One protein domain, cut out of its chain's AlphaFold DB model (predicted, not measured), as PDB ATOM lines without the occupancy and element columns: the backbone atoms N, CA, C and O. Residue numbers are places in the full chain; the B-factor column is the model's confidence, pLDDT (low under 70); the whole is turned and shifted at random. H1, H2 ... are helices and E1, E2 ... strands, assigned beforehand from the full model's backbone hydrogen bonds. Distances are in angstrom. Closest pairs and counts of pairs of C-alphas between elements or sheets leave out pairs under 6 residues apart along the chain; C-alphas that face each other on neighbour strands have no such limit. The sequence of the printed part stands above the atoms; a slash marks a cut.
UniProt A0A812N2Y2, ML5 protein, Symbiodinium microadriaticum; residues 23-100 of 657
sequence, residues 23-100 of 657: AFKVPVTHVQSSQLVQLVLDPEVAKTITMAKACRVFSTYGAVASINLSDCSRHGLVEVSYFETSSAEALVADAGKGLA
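This is residues 23 to 100 of the 657 residues of the protein "ML5 protein" of Symbiodinium microadriaticum (UniProt A0A812N2Y2). A small antiparallel sheet of three strands, in the order E1, E3, E2, has H4 and H2 over one face: two layers, helices on one side of a sheet, with H4 along the strands and H2 slanting over E2. The short helices H1 and H3 pack together at one end of the sheet. The 78 printed residues, of mixed class, hold E1, H1, H2, E2, H3, E3 and H4 in that order; the whole is compact, with a radius of gyration of the C-alphas of 11.1 A and spans of 29 by 23 by 22 A.

Inner strand E3, residues 77 to 82, is antiparallel to E1, residues 36 to 40, with N 37 and O 80 2.9 A apart, and to E2, residues 64 to 68, with N 81 and O 66 2.9 A apart. H4, residues 85 to 95, is on the sheet over E1 and E3 at a height of 8.9 A; the closest C-alphas of E3 and H4 are those of Tyr 82 and Ala 88, 6.0 A. H2, residues 51 to 58, is on the same face at a height of 9.5 A, and is close to H4 but not clearly touching, with the C-alphas of Phe 58 and Leu 91 closest at 7.7 A. H1, residues 43 to 48, touches H3, residues 72 to 75, closest at the C-alphas of Ala 46 and Cys 72, 5.6 A. E1, H1, H2 and E2 form a split strand-helix-strand unit, with E3 between its strands and a right-handed crossover. Every O i to N i+4 pair is within hydrogen-bond range in H4, 3 of 4 in H2 and 1 of 2 in H1, and H3 is too short for one.

E3 is 16.6 A long, E1 13.5 A and E2 11.1 A; H4 is 15.5 A and H2 10.4 A. E1 begins at C-alpha 36 (94.884, -32.778, 58.408), and H4 ends at C-alpha 95 (105.436, -38.129, 50.685).

The printed part has no cut, and the links between its named elements are tight. Residues 23 to 34, 43 to 45 and 95 to 100 are under 70 in pLDDT.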
ATOM      1  N   ALA A  23     112.239 -47.540  47.116       33.47
ATOM      2  CA  ALA A  23     111.483 -46.409  47.635       33.47
ATOM      3  C   ALA A  23     110.077 -46.350  47.012       33.47
ATOM      4  O   ALA A  23     109.923 -46.076  45.817       33.47
ATOM      5  N   PHE A  24     109.053 -46.545  47.849       42.31
ATOM      6  CA  PHE A  24     107.647 -46.243  47.547       42.31
ATOM      7  C   PHE A  24     107.495 -44.816  46.993       42.31
ATOM      8  O   PHE A  24     108.230 -43.925  47.407       42.31
ATOM      9  N   LYS A  25     106.510 -44.546  46.128       34.22
ATOM     10  CA  LYS A  25     106.204 -43.185  45.644       34.22
ATOM     11  C   LYS A  25     104.718 -42.904  45.809       34.22
ATOM     12  O   LYS A  25     103.912 -43.621  45.242       34.22
ATOM     13  N   VAL A  26     104.358 -41.875  46.578       43.12
ATOM     14  CA  VAL A  26     102.958 -41.581  46.924       43.12
ATOM     15  C   VAL A  26     102.575 -40.189  46.405       43.12
ATOM     16  O   VAL A  26     103.087 -39.191  46.916       43.12
ATOM     17  N   PRO A  27     101.692 -40.072  45.397       36.81
ATOM     18  CA  PRO A  27     101.259 -38.775  44.889       36.81
ATOM     19  C   PRO A  27     100.269 -38.105  45.858       36.81
ATOM     20  O   PRO A  27      99.095 -38.460  45.929       36.81
ATOM     21  N   VAL A  28     100.732 -37.088  46.591       45.09
ATOM     22  CA  VAL A  28      99.859 -36.224  47.408       45.09
ATOM     23  C   VAL A  28      99.054 -35.294  46.503       45.09
ATOM     24  O   VAL A  28      99.626 -34.632  45.637       45.09
ATOM     25  N   THR A  29      97.740 -35.207  46.719       45.28
ATOM     26  CA  THR A  29      96.834 -34.404  45.877       45.28
ATOM     27  C   THR A  29      96.079 -33.294  46.610       45.28
ATOM     28  O   THR A  29      95.644 -32.360  45.939       45.28
ATOM     29  N   HIS A  30      95.956 -33.313  47.948       45.06
ATOM     30  CA  HIS A  30      95.470 -32.141  48.691       45.06
ATOM     31  C   HIS A  30      95.874 -32.108  50.174       45.06
ATOM     32  O   HIS A  30      95.927 -33.125  50.859       45.06
ATOM     33  N   VAL A  31      96.056 -30.892  50.691       48.19
ATOM     34  CA  VAL A  31      96.015 -30.572  52.128       48.19
ATOM     35  C   VAL A  31      94.796 -29.676  52.337       48.19
ATOM     36  O   VAL A  31      94.606 -28.739  51.561       48.19
ATOM     37  N   GLN A  32      93.934 -29.970  53.314       46.84
ATOM     38  CA  GLN A  32      92.696 -29.197  53.540       46.84
ATOM     39  C   GLN A  32      92.659 -28.442  54.878       46.84
ATOM     40  O   GLN A  32      91.840 -27.540  55.044       46.84
ATOM     41  N   SER A  33      93.574 -28.725  55.809       52.94
ATOM     42  CA  SER A  33      93.814 -27.874  56.980       52.94
ATOM     43  C   SER A  33      95.277 -27.956  57.420       52.94
ATOM     44  O   SER A  33      96.004 -28.854  57.005       52.94
ATOM     45  N   SER A  34      95.720 -27.054  58.298       62.12
ATOM     46  CA  SER A  34      97.094 -27.036  58.820       62.12
ATOM     47  C   SER A  34      97.434 -28.193  59.775       62.12
ATOM     48  O   SER A  34      98.497 -28.178  60.389       62.12
ATOM     49  N   GLN A  35      96.548 -29.176  59.953       74.94
ATOM     50  CA  GLN A  35      96.789 -30.367  60.781       74.94
ATOM     51  C   GLN A  35      96.313 -31.673  60.126       74.94
ATOM     52  O   GLN A  35      96.801 -32.730  60.517       74.94
ATOM     53  N   LEU A  36      95.416 -31.615  59.129       80.50
ATOM     54  CA  LEU A  36      94.884 -32.778  58.408       80.50
ATOM     55  C   LEU A  36      95.507 -32.908  57.008       80.50
ATOM     56  O   LEU A  36      95.286 -32.066  56.131       80.50
ATOM     57  N   VAL A  37      96.221 -34.011  56.792       83.06
ATOM     58  CA  VAL A  37      96.803 -34.409  55.506       83.06
ATOM     59  C   VAL A  37      95.958 -35.523  54.889       83.06
ATOM     60  O   VAL A  37      95.650 -36.509  55.558       83.06
ATOM     61  N   GLN A  38      95.615 -35.389  53.607       82.06
ATOM     62  CA  GLN A  38      94.969 -36.439  52.818       82.06
ATOM     63  C   GLN A  38      95.977 -37.008  51.811       82.06
ATOM     64  O   GLN A  38      96.579 -36.279  51.021       82.06
ATOM     65  N   LEU A  39      96.176 -38.322  51.852       81.50
ATOM     66  CA  LEU A  39      97.092 -39.062  50.985       81.50
ATOM     67  C   LEU A  39      96.302 -40.022  50.100       81.50
ATOM     68  O   LEU A  39      95.407 -40.708  50.588       81.50
ATOM     69  N   VAL A  40      96.674 -40.127  48.825       80.50
ATOM     70  CA  VAL A  40      96.162 -41.168  47.924       80.50
ATOM     71  C   VAL A  40      97.272 -42.192  47.709       80.50
ATOM     72  O   VAL A  40      98.282 -41.904  47.071       80.50
ATOM     73  N   LEU A  41      97.102 -43.376  48.291       78.00
ATOM     74  CA  LEU A  41      98.010 -44.508  48.139       78.00
ATOM     75  C   LEU A  41      97.744 -45.263  46.832       78.00
ATOM     76  O   LEU A  41      96.597 -45.378  46.395       78.00
ATOM     77  N   ASP A  42      98.795 -45.858  46.263       74.56
ATOM     78  CA  ASP A  42      98.661 -46.763  45.119       74.56
ATOM     79  C   ASP A  42      97.718 -47.941  45.437       74.56
ATOM     80  O   ASP A  42      97.794 -48.494  46.542       74.56
ATOM     81  N   PRO A  43      96.881 -48.406  44.486       68.69
ATOM     82  CA  PRO A  43      95.867 -49.431  44.741       68.69
ATOM     83  C   PRO A  43      96.374 -50.743  45.362       68.69
ATOM     84  O   PRO A  43      95.636 -51.380  46.108       68.69
ATOM     85  N   GLU A  44      97.618 -51.160  45.106       69.00
ATOM     86  CA  GLU A  44      98.186 -52.375  45.717       69.00
ATOM     87  C   GLU A  44      98.716 -52.140  47.145       69.00
ATOM     88  O   GLU A  44      98.630 -53.022  48.006       69.00
ATOM     89  N   VAL A  45      99.177 -50.922  47.452       69.81
ATOM     90  CA  VAL A  45      99.519 -50.510  48.824       69.81
ATOM     91  C   VAL A  45      98.235 -50.332  49.640       69.81
ATOM     92  O   VAL A  45      98.136 -50.824  50.762       69.81
ATOM     93  N   ALA A  46      97.206 -49.728  49.046       75.44
ATOM     94  CA  ALA A  46      95.901 -49.484  49.654       75.44
ATOM     95  C   ALA A  46      95.149 -50.764  50.084       75.44
ATOM     96  O   ALA A  46      94.384 -50.733  51.049       75.44
ATOM     97  N   LYS A  47      95.394 -51.899  49.413       71.12
ATOM     98  CA  LYS A  47      94.886 -53.235  49.795       71.12
ATOM     99  C   LYS A  47      95.687 -53.907  50.914       71.12
ATOM    100  O   LYS A  47      95.180 -54.819  51.561       71.12
ATOM    101  N   THR A  48      96.954 -53.530  51.092       74.19
ATOM    102  CA  THR A  48      97.909 -54.234  51.968       74.19
ATOM    103  C   THR A  48      98.324 -53.426  53.197       74.19
ATOM    104  O   THR A  48      98.976 -53.970  54.098       74.19
ATOM    105  N   ILE A  49      97.952 -52.147  53.270       78.06
ATOM    106  CA  ILE A  49      98.063 -51.318  54.468       78.06
ATOM    107  C   ILE A  49      97.035 -51.757  55.520       78.06
ATOM    108  O   ILE A  49      95.893 -52.095  55.228       78.06
ATOM    109  N   THR A  50      97.464 -51.765  56.776       80.44
ATOM    110  CA  THR A  50      96.624 -52.022  57.951       80.44
ATOM    111  C   THR A  50      96.820 -50.877  58.934       80.44
ATOM    112  O   THR A  50      97.842 -50.189  58.864       80.44
ATOM    113  N   MET A  51      95.912 -50.692  59.898       80.69
ATOM    114  CA  MET A  51      96.069 -49.643  60.919       80.69
ATOM    115  C   MET A  51      97.428 -49.743  61.644       80.69
ATOM    116  O   MET A  51      98.096 -48.738  61.856       80.69
ATOM    117  N   ALA A  52      97.922 -50.959  61.904       71.44
ATOM    118  CA  ALA A  52      99.249 -51.181  62.487       71.44
ATOM    119  C   ALA A  52     100.424 -50.746  61.579       71.44
ATOM    120  O   ALA A  52     101.456 -50.317  62.095       71.44
ATOM    121  N   LYS A  53     100.290 -50.836  60.246       78.25
ATOM    122  CA  LYS A  53     101.270 -50.278  59.295       78.25
ATOM    123  C   LYS A  53     101.158 -48.752  59.221       78.25
ATOM    124  O   LYS A  53     102.176 -48.076  59.318       78.25
ATOM    125  N   ALA A  54      99.937 -48.222  59.115       79.94
ATOM    126  CA  ALA A  54      99.670 -46.785  59.058       79.94
ATOM    127  C   ALA A  54     100.224 -46.058  60.296       79.94
ATOM    128  O   ALA A  54     101.015 -45.132  60.154       79.94
ATOM    129  N   CYS A  55      99.921 -46.541  61.508       75.19
ATOM    130  CA  CYS A  55     100.469 -45.977  62.745       75.19
ATOM    131  C   CYS A  55     102.004 -45.935  62.745       75.19
ATOM    132  O   CYS A  55     102.574 -44.936  63.172       75.19
ATOM    133  N   ARG A  56     102.687 -46.980  62.250       75.50
ATOM    134  CA  ARG A  56     104.159 -47.006  62.167       75.50
ATOM    135  C   ARG A  56     104.702 -45.965  61.188       75.50
ATOM    136  O   ARG A  56     105.611 -45.235  61.558       75.50
ATOM    137  N   VAL A  57     104.139 -45.885  59.981       79.25
ATOM    138  CA  VAL A  57     104.609 -44.965  58.927       79.25
ATOM    139  C   VAL A  57     104.314 -43.505  59.269       79.25
ATOM    140  O   VAL A  57     105.134 -42.646  58.980       79.25
ATOM    141  N   PHE A  58     103.182 -43.199  59.906       84.69
ATOM    142  CA  PHE A  58     102.808 -41.810  60.185       84.69
ATOM    143  C   PHE A  58     103.363 -41.266  61.507       84.69
ATOM    144  O   PHE A  58     103.556 -40.054  61.615       84.69
ATOM    145  N   SER A  59     103.703 -42.127  62.477       81.44
ATOM    146  CA  SER A  59     104.317 -41.690  63.745       81.44
ATOM    147  C   SER A  59     105.781 -41.244  63.612       81.44
ATOM    148  O   SER A  59     106.291 -40.608  64.529       81.44
ATOM    149  N   THR A  60     106.465 -41.534  62.497       82.19
ATOM    150  CA  THR A  60     107.836 -41.036  62.243       82.19
ATOM    151  C   THR A  60     107.875 -39.520  62.036       82.19
ATOM    152  O   THR A  60     108.852 -38.878  62.408       82.19
ATOM    153  N   TYR A  61     106.796 -38.938  61.501       81.31
ATOM    154  CA  TYR A  61     106.651 -37.495  61.278       81.31
ATOM    155  C   TYR A  61     106.221 -36.731  62.541       81.31
ATOM    156  O   TYR A  61     106.345 -35.507  62.597       81.31
ATOM    157  N   GLY A  62     105.741 -37.437  63.572       80.81
ATOM    158  CA  GLY A  62     105.445 -36.891  64.896       80.81
ATOM    159  C   GLY A  62     104.149 -37.420  65.510       80.81
ATOM    160  O   GLY A  62     103.637 -38.475  65.136       80.81
ATOM    161  N   ALA A  63     103.615 -36.684  66.488       78.81
ATOM    162  CA  ALA A  63     102.453 -37.110  67.263       78.81
ATOM    163  C   ALA A  63     101.154 -37.027  66.438       78.81
ATOM    164  O   ALA A  63     100.527 -35.969  66.329       78.81
ATOM    165  N   VAL A  64     100.743 -38.165  65.881       83.75
ATOM    166  CA  VAL A  64      99.458 -38.337  65.194       83.75
ATOM    167  C   VAL A  64      98.302 -38.171  66.194       83.75
ATOM    168  O   VAL A  64      98.347 -38.711  67.299       83.75
ATOM    169  N   ALA A  65      97.268 -37.428  65.803       78.00
ATOM    170  CA  ALA A  65      96.035 -37.177  66.554       78.00
ATOM    171  C   ALA A  65      94.855 -38.043  66.077       78.00
ATOM    172  O   ALA A  65      93.995 -38.406  66.877       78.00
ATOM    173  N   SER A  66      94.814 -38.424  64.798       83.69
ATOM    174  CA  SER A  66      93.930 -39.489  64.301       83.69
ATOM    175  C   SER A  66      94.389 -40.028  62.950       83.69
ATOM    176  O   SER A  66      94.985 -39.296  62.162       83.69
ATOM    177  N   ILE A  67      94.053 -41.286  62.662       86.69
ATOM    178  CA  ILE A  67      94.187 -41.888  61.329       86.69
ATOM    179  C   ILE A  67      92.810 -42.396  60.910       86.69
ATOM    180  O   ILE A  67      92.155 -43.093  61.688       86.69
ATOM    181  N   ASN A  68      92.393 -42.071  59.687       83.19
ATOM    182  CA  ASN A  68      91.235 -42.671  59.038       83.19
ATOM    183  C   ASN A  68      91.687 -43.536  57.849       83.19
ATOM    184  O   ASN A  68      92.481 -43.098  57.014       83.19
ATOM    185  N   LEU A  69      91.165 -44.765  57.784       85.38
ATOM    186  CA  LEU A  69      91.395 -45.734  56.705       85.38
ATOM    187  C   LEU A  69      90.087 -46.212  56.041       85.38
ATOM    188  O   LEU A  69      90.145 -47.133  55.224       85.38
ATOM    189  N   SER A  70      88.927 -45.617  56.367       78.38
ATOM    190  CA  SER A  70      87.599 -46.032  55.871       78.38
ATOM    191  C   SER A  70      87.570 -46.241  54.356       78.38
ATOM    192  O   SER A  70      87.124 -47.277  53.860       78.38
ATOM    193  N   ASP A  71      88.126 -45.275  53.629       77.25
ATOM    194  CA  ASP A  71      88.067 -45.194  52.173       77.25
ATOM    195  C   ASP A  71      89.370 -45.635  51.494       77.25
ATOM    196  O   ASP A  71      89.437 -45.720  50.267       77.25
ATOM    197  N   CYS A  72      90.375 -46.039  52.278       77.94
ATOM    198  CA  CYS A  72      91.646 -46.547  51.770       77.94
ATOM    199  C   CYS A  72      91.426 -47.777  50.882       77.94
ATOM    200  O   CYS A  72      91.873 -47.815  49.739       77.94
ATOM    201  N   SER A  73      90.642 -48.747  51.362       71.31
ATOM    202  CA  SER A  73      90.366 -50.000  50.640       71.31
ATOM    203  C   SER A  73      89.603 -49.836  49.312       71.31
ATOM    204  O   SER A  73      89.578 -50.770  48.511       71.31
ATOM    205  N   ARG A  74      88.977 -48.672  49.074       70.56
ATOM    206  CA  ARG A  74      88.138 -48.386  47.892       70.56
ATOM    207  C   ARG A  74      88.733 -47.340  46.954       70.56
ATOM    208  O   ARG A  74      88.583 -47.456  45.741       70.56
ATOM    209  N   HIS A  75      89.380 -46.323  47.517       73.56
ATOM    210  CA  HIS A  75      89.810 -45.109  46.821       73.56
ATOM    211  C   HIS A  75      91.295 -44.778  47.042       73.56
ATOM    212  O   HIS A  75      91.764 -43.753  46.561       73.56
ATOM    213  N   GLY A  76      92.034 -45.604  47.794       76.00
ATOM    214  CA  GLY A  76      93.418 -45.326  48.197       76.00
ATOM    215  C   GLY A  76      93.559 -44.214  49.241       76.00
ATOM    216  O   GLY A  76      94.673 -43.933  49.673       76.00
ATOM    217  N   LEU A  77      92.453 -43.587  49.654       81.19
ATOM    218  CA  LEU A  77      92.455 -42.412  50.516       81.19
ATOM    219  C   LEU A  77      92.790 -42.769  51.970       81.19
ATOM    220  O   LEU A  77      92.099 -43.565  52.605       81.19
ATOM    221  N   VAL A  78      93.823 -42.125  52.502       84.62
ATOM    222  CA  VAL A  78      94.207 -42.167  53.914       84.62
ATOM    223  C   VAL A  78      94.230 -40.747  54.451       84.62
ATOM    224  O   VAL A  78      94.873 -39.873  53.869       84.62
ATOM    225  N   GLU A  79      93.560 -40.520  55.576       86.19
ATOM    226  CA  GLU A  79      93.550 -39.217  56.242       86.19
ATOM    227  C   GLU A  79      94.344 -39.300  57.544       86.19
ATOM    228  O   GLU A  79      94.111 -40.186  58.369       86.19
ATOM    229  N   VAL A  80      95.281 -38.374  57.736       87.00
ATOM    230  CA  VAL A  80      96.160 -38.328  58.908       87.00
ATOM    231  C   VAL A  80      96.085 -36.939  59.522       87.00
ATOM    232  O   VAL A  80      96.450 -35.950  58.889       87.00
ATOM    233  N   SER A  81      95.608 -36.864  60.762       84.81
ATOM    234  CA  SER A  81      95.608 -35.637  61.560       84.81
ATOM    235  C   SER A  81      96.770 -35.663  62.546       84.81
ATOM    236  O   SER A  81      96.993 -36.694  63.181       84.81
ATOM    237  N   TYR A  82      97.482 -34.551  62.719       86.69
ATOM    238  CA  TYR A  82      98.589 -34.405  63.671       86.69
ATOM    239  C   TYR A  82      98.284 -33.380  64.766       86.69
ATOM    240  O   TYR A  82      97.612 -32.380  64.535       86.69
ATOM    241  N   PHE A  83      98.860 -33.585  65.955       77.56
ATOM    242  CA  PHE A  83      98.808 -32.601  67.044       77.56
ATOM    243  C   PHE A  83      99.618 -31.327  66.764       77.56
ATOM    244  O   PHE A  83      99.423 -30.319  67.442       77.56
ATOM    245  N   GLU A  84     100.548 -31.373  65.810       80.62
ATOM    246  CA  GLU A  84     101.442 -30.271  65.463       80.62
ATOM    247  C   GLU A  84     101.474 -30.078  63.943       80.62
ATOM    248  O   GLU A  84     101.636 -31.033  63.182       80.62
ATOM    249  N   THR A  85     101.332 -28.827  63.498       79.69
ATOM    250  CA  THR A  85     101.337 -28.452  62.072       79.69
ATOM    251  C   THR A  85     102.659 -28.794  61.385       79.69
ATOM    252  O   THR A  85     102.654 -29.262  60.252       79.69
ATOM    253  N   SER A  86     103.779 -28.679  62.102       80.12
ATOM    254  CA  SER A  86     105.114 -29.107  61.664       80.12
ATOM    255  C   SER A  86     105.167 -30.574  61.216       80.12
ATOM    256  O   SER A  86     105.833 -30.886  60.232       80.12
ATOM    257  N   SER A  87     104.451 -31.478  61.893       83.69
ATOM    258  CA  SER A  87     104.389 -32.900  61.522       83.69
ATOM    259  C   SER A  87     103.558 -33.145  60.262       83.69
ATOM    260  O   SER A  87     103.936 -33.967  59.428       83.69
ATOM    261  N   ALA A  88     102.461 -32.401  60.090       80.19
ATOM    262  CA  ALA A  88     101.666 -32.433  58.864       80.19
ATOM    263  C   ALA A  88     102.472 -31.897  57.662       80.19
ATOM    264  O   ALA A  88     102.499 -32.522  56.604       80.19
ATOM    265  N   GLU A  89     103.190 -30.785  57.841       79.38
ATOM    266  CA  GLU A  89     104.078 -30.203  56.827       79.38
ATOM    267  C   GLU A  89     105.246 -31.139  56.469       79.38
ATOM    268  O   GLU A  89     105.549 -31.310  55.287       79.38
ATOM    269  N   ALA A  90     105.859 -31.804  57.456       80.94
ATOM    270  CA  ALA A  90     106.927 -32.779  57.232       80.94
ATOM    271  C   ALA A  90     106.450 -33.996  56.418       80.94
ATOM    272  O   ALA A  90     107.109 -34.379  55.449       80.94
ATOM    273  N   LEU A  91     105.277 -34.558  56.747       81.38
ATOM    274  CA  LEU A  91     104.672 -35.649  55.972       81.38
ATOM    275  C   LEU A  91     104.433 -35.232  54.512       81.38
ATOM    276  O   LEU A  91     104.766 -35.977  53.591       81.38
ATOM    277  N   VAL A  92     103.889 -34.033  54.286       78.62
ATOM    278  CA  VAL A  92     103.625 -33.500  52.937       78.62
ATOM    279  C   VAL A  92     104.925 -33.269  52.156       78.62
ATOM    280  O   VAL A  92     104.977 -33.548  50.957       78.62
ATOM    281  N   ALA A  93     105.992 -32.815  52.822       76.00
ATOM    282  CA  ALA A  93     107.294 -32.564  52.206       76.00
ATOM    283  C   ALA A  93     108.058 -33.841  51.796       76.00
ATOM    284  O   ALA A  93     108.887 -33.780  50.881       76.00
ATOM    285  N   ASP A  94     107.798 -34.982  52.446       70.31
ATOM    286  CA  ASP A  94     108.474 -36.260  52.171       70.31
ATOM    287  C   ASP A  94     107.628 -37.271  51.388       70.31
ATOM    288  O   ASP A  94     108.193 -38.068  50.639       70.31
ATOM    289  N   ALA A  95     106.295 -37.223  51.457       63.25
ATOM    290  CA  ALA A  95     105.436 -38.129  50.685       63.25
ATOM    291  C   ALA A  95     105.691 -38.035  49.165       63.25
ATOM    292  O   ALA A  95     105.748 -39.060  48.485       63.25
ATOM    293  N   GLY A  96     105.976 -36.827  48.654       52.09
ATOM    294  CA  GLY A  96     106.391 -36.598  47.262       52.09
ATOM    295  C   GLY A  96     107.794 -37.112  46.890       52.09
ATOM    296  O   GLY A  96     108.150 -37.091  45.712       52.09
ATOM    297  N   LYS A  97     108.593 -37.572  47.863       53.56
ATOM    298  CA  LYS A  97     109.900 -38.233  47.665       53.56
ATOM    299  C   LYS A  97     109.775 -39.751  47.808       53.56
ATOM    300  O   LYS A  97     110.369 -40.481  47.019       53.56
ATOM    301  N   GLY A  98     108.993 -40.192  48.794       53.66
ATOM    302  CA  GLY A  98     108.677 -41.590  49.052       53.66
ATOM    303  C   GLY A  98     108.608 -41.938  50.537       53.66
ATOM    304  O   GLY A  98     109.540 -41.663  51.289       53.66
ATOM    305  N   LEU A  99     107.517 -42.583  50.961       55.88
ATOM    306  CA  LEU A  99     107.321 -43.030  52.346       55.88
ATOM    307  C   LEU A  99     108.034 -44.369  52.586       55.88
ATOM    308  O   LEU A  99     107.416 -45.433  52.541       55.88
ATOM    309  N   ALA A 100     109.349 -44.324  52.805       40.69
ATOM    310  CA  ALA A 100     110.157 -45.511  53.075       40.69
ATOM    311  C   ALA A 100     109.808 -46.146  54.435       40.69
ATOM    312  O   ALA A 100     110.084 -45.580  55.491       40.69
TER     313      ALA A 100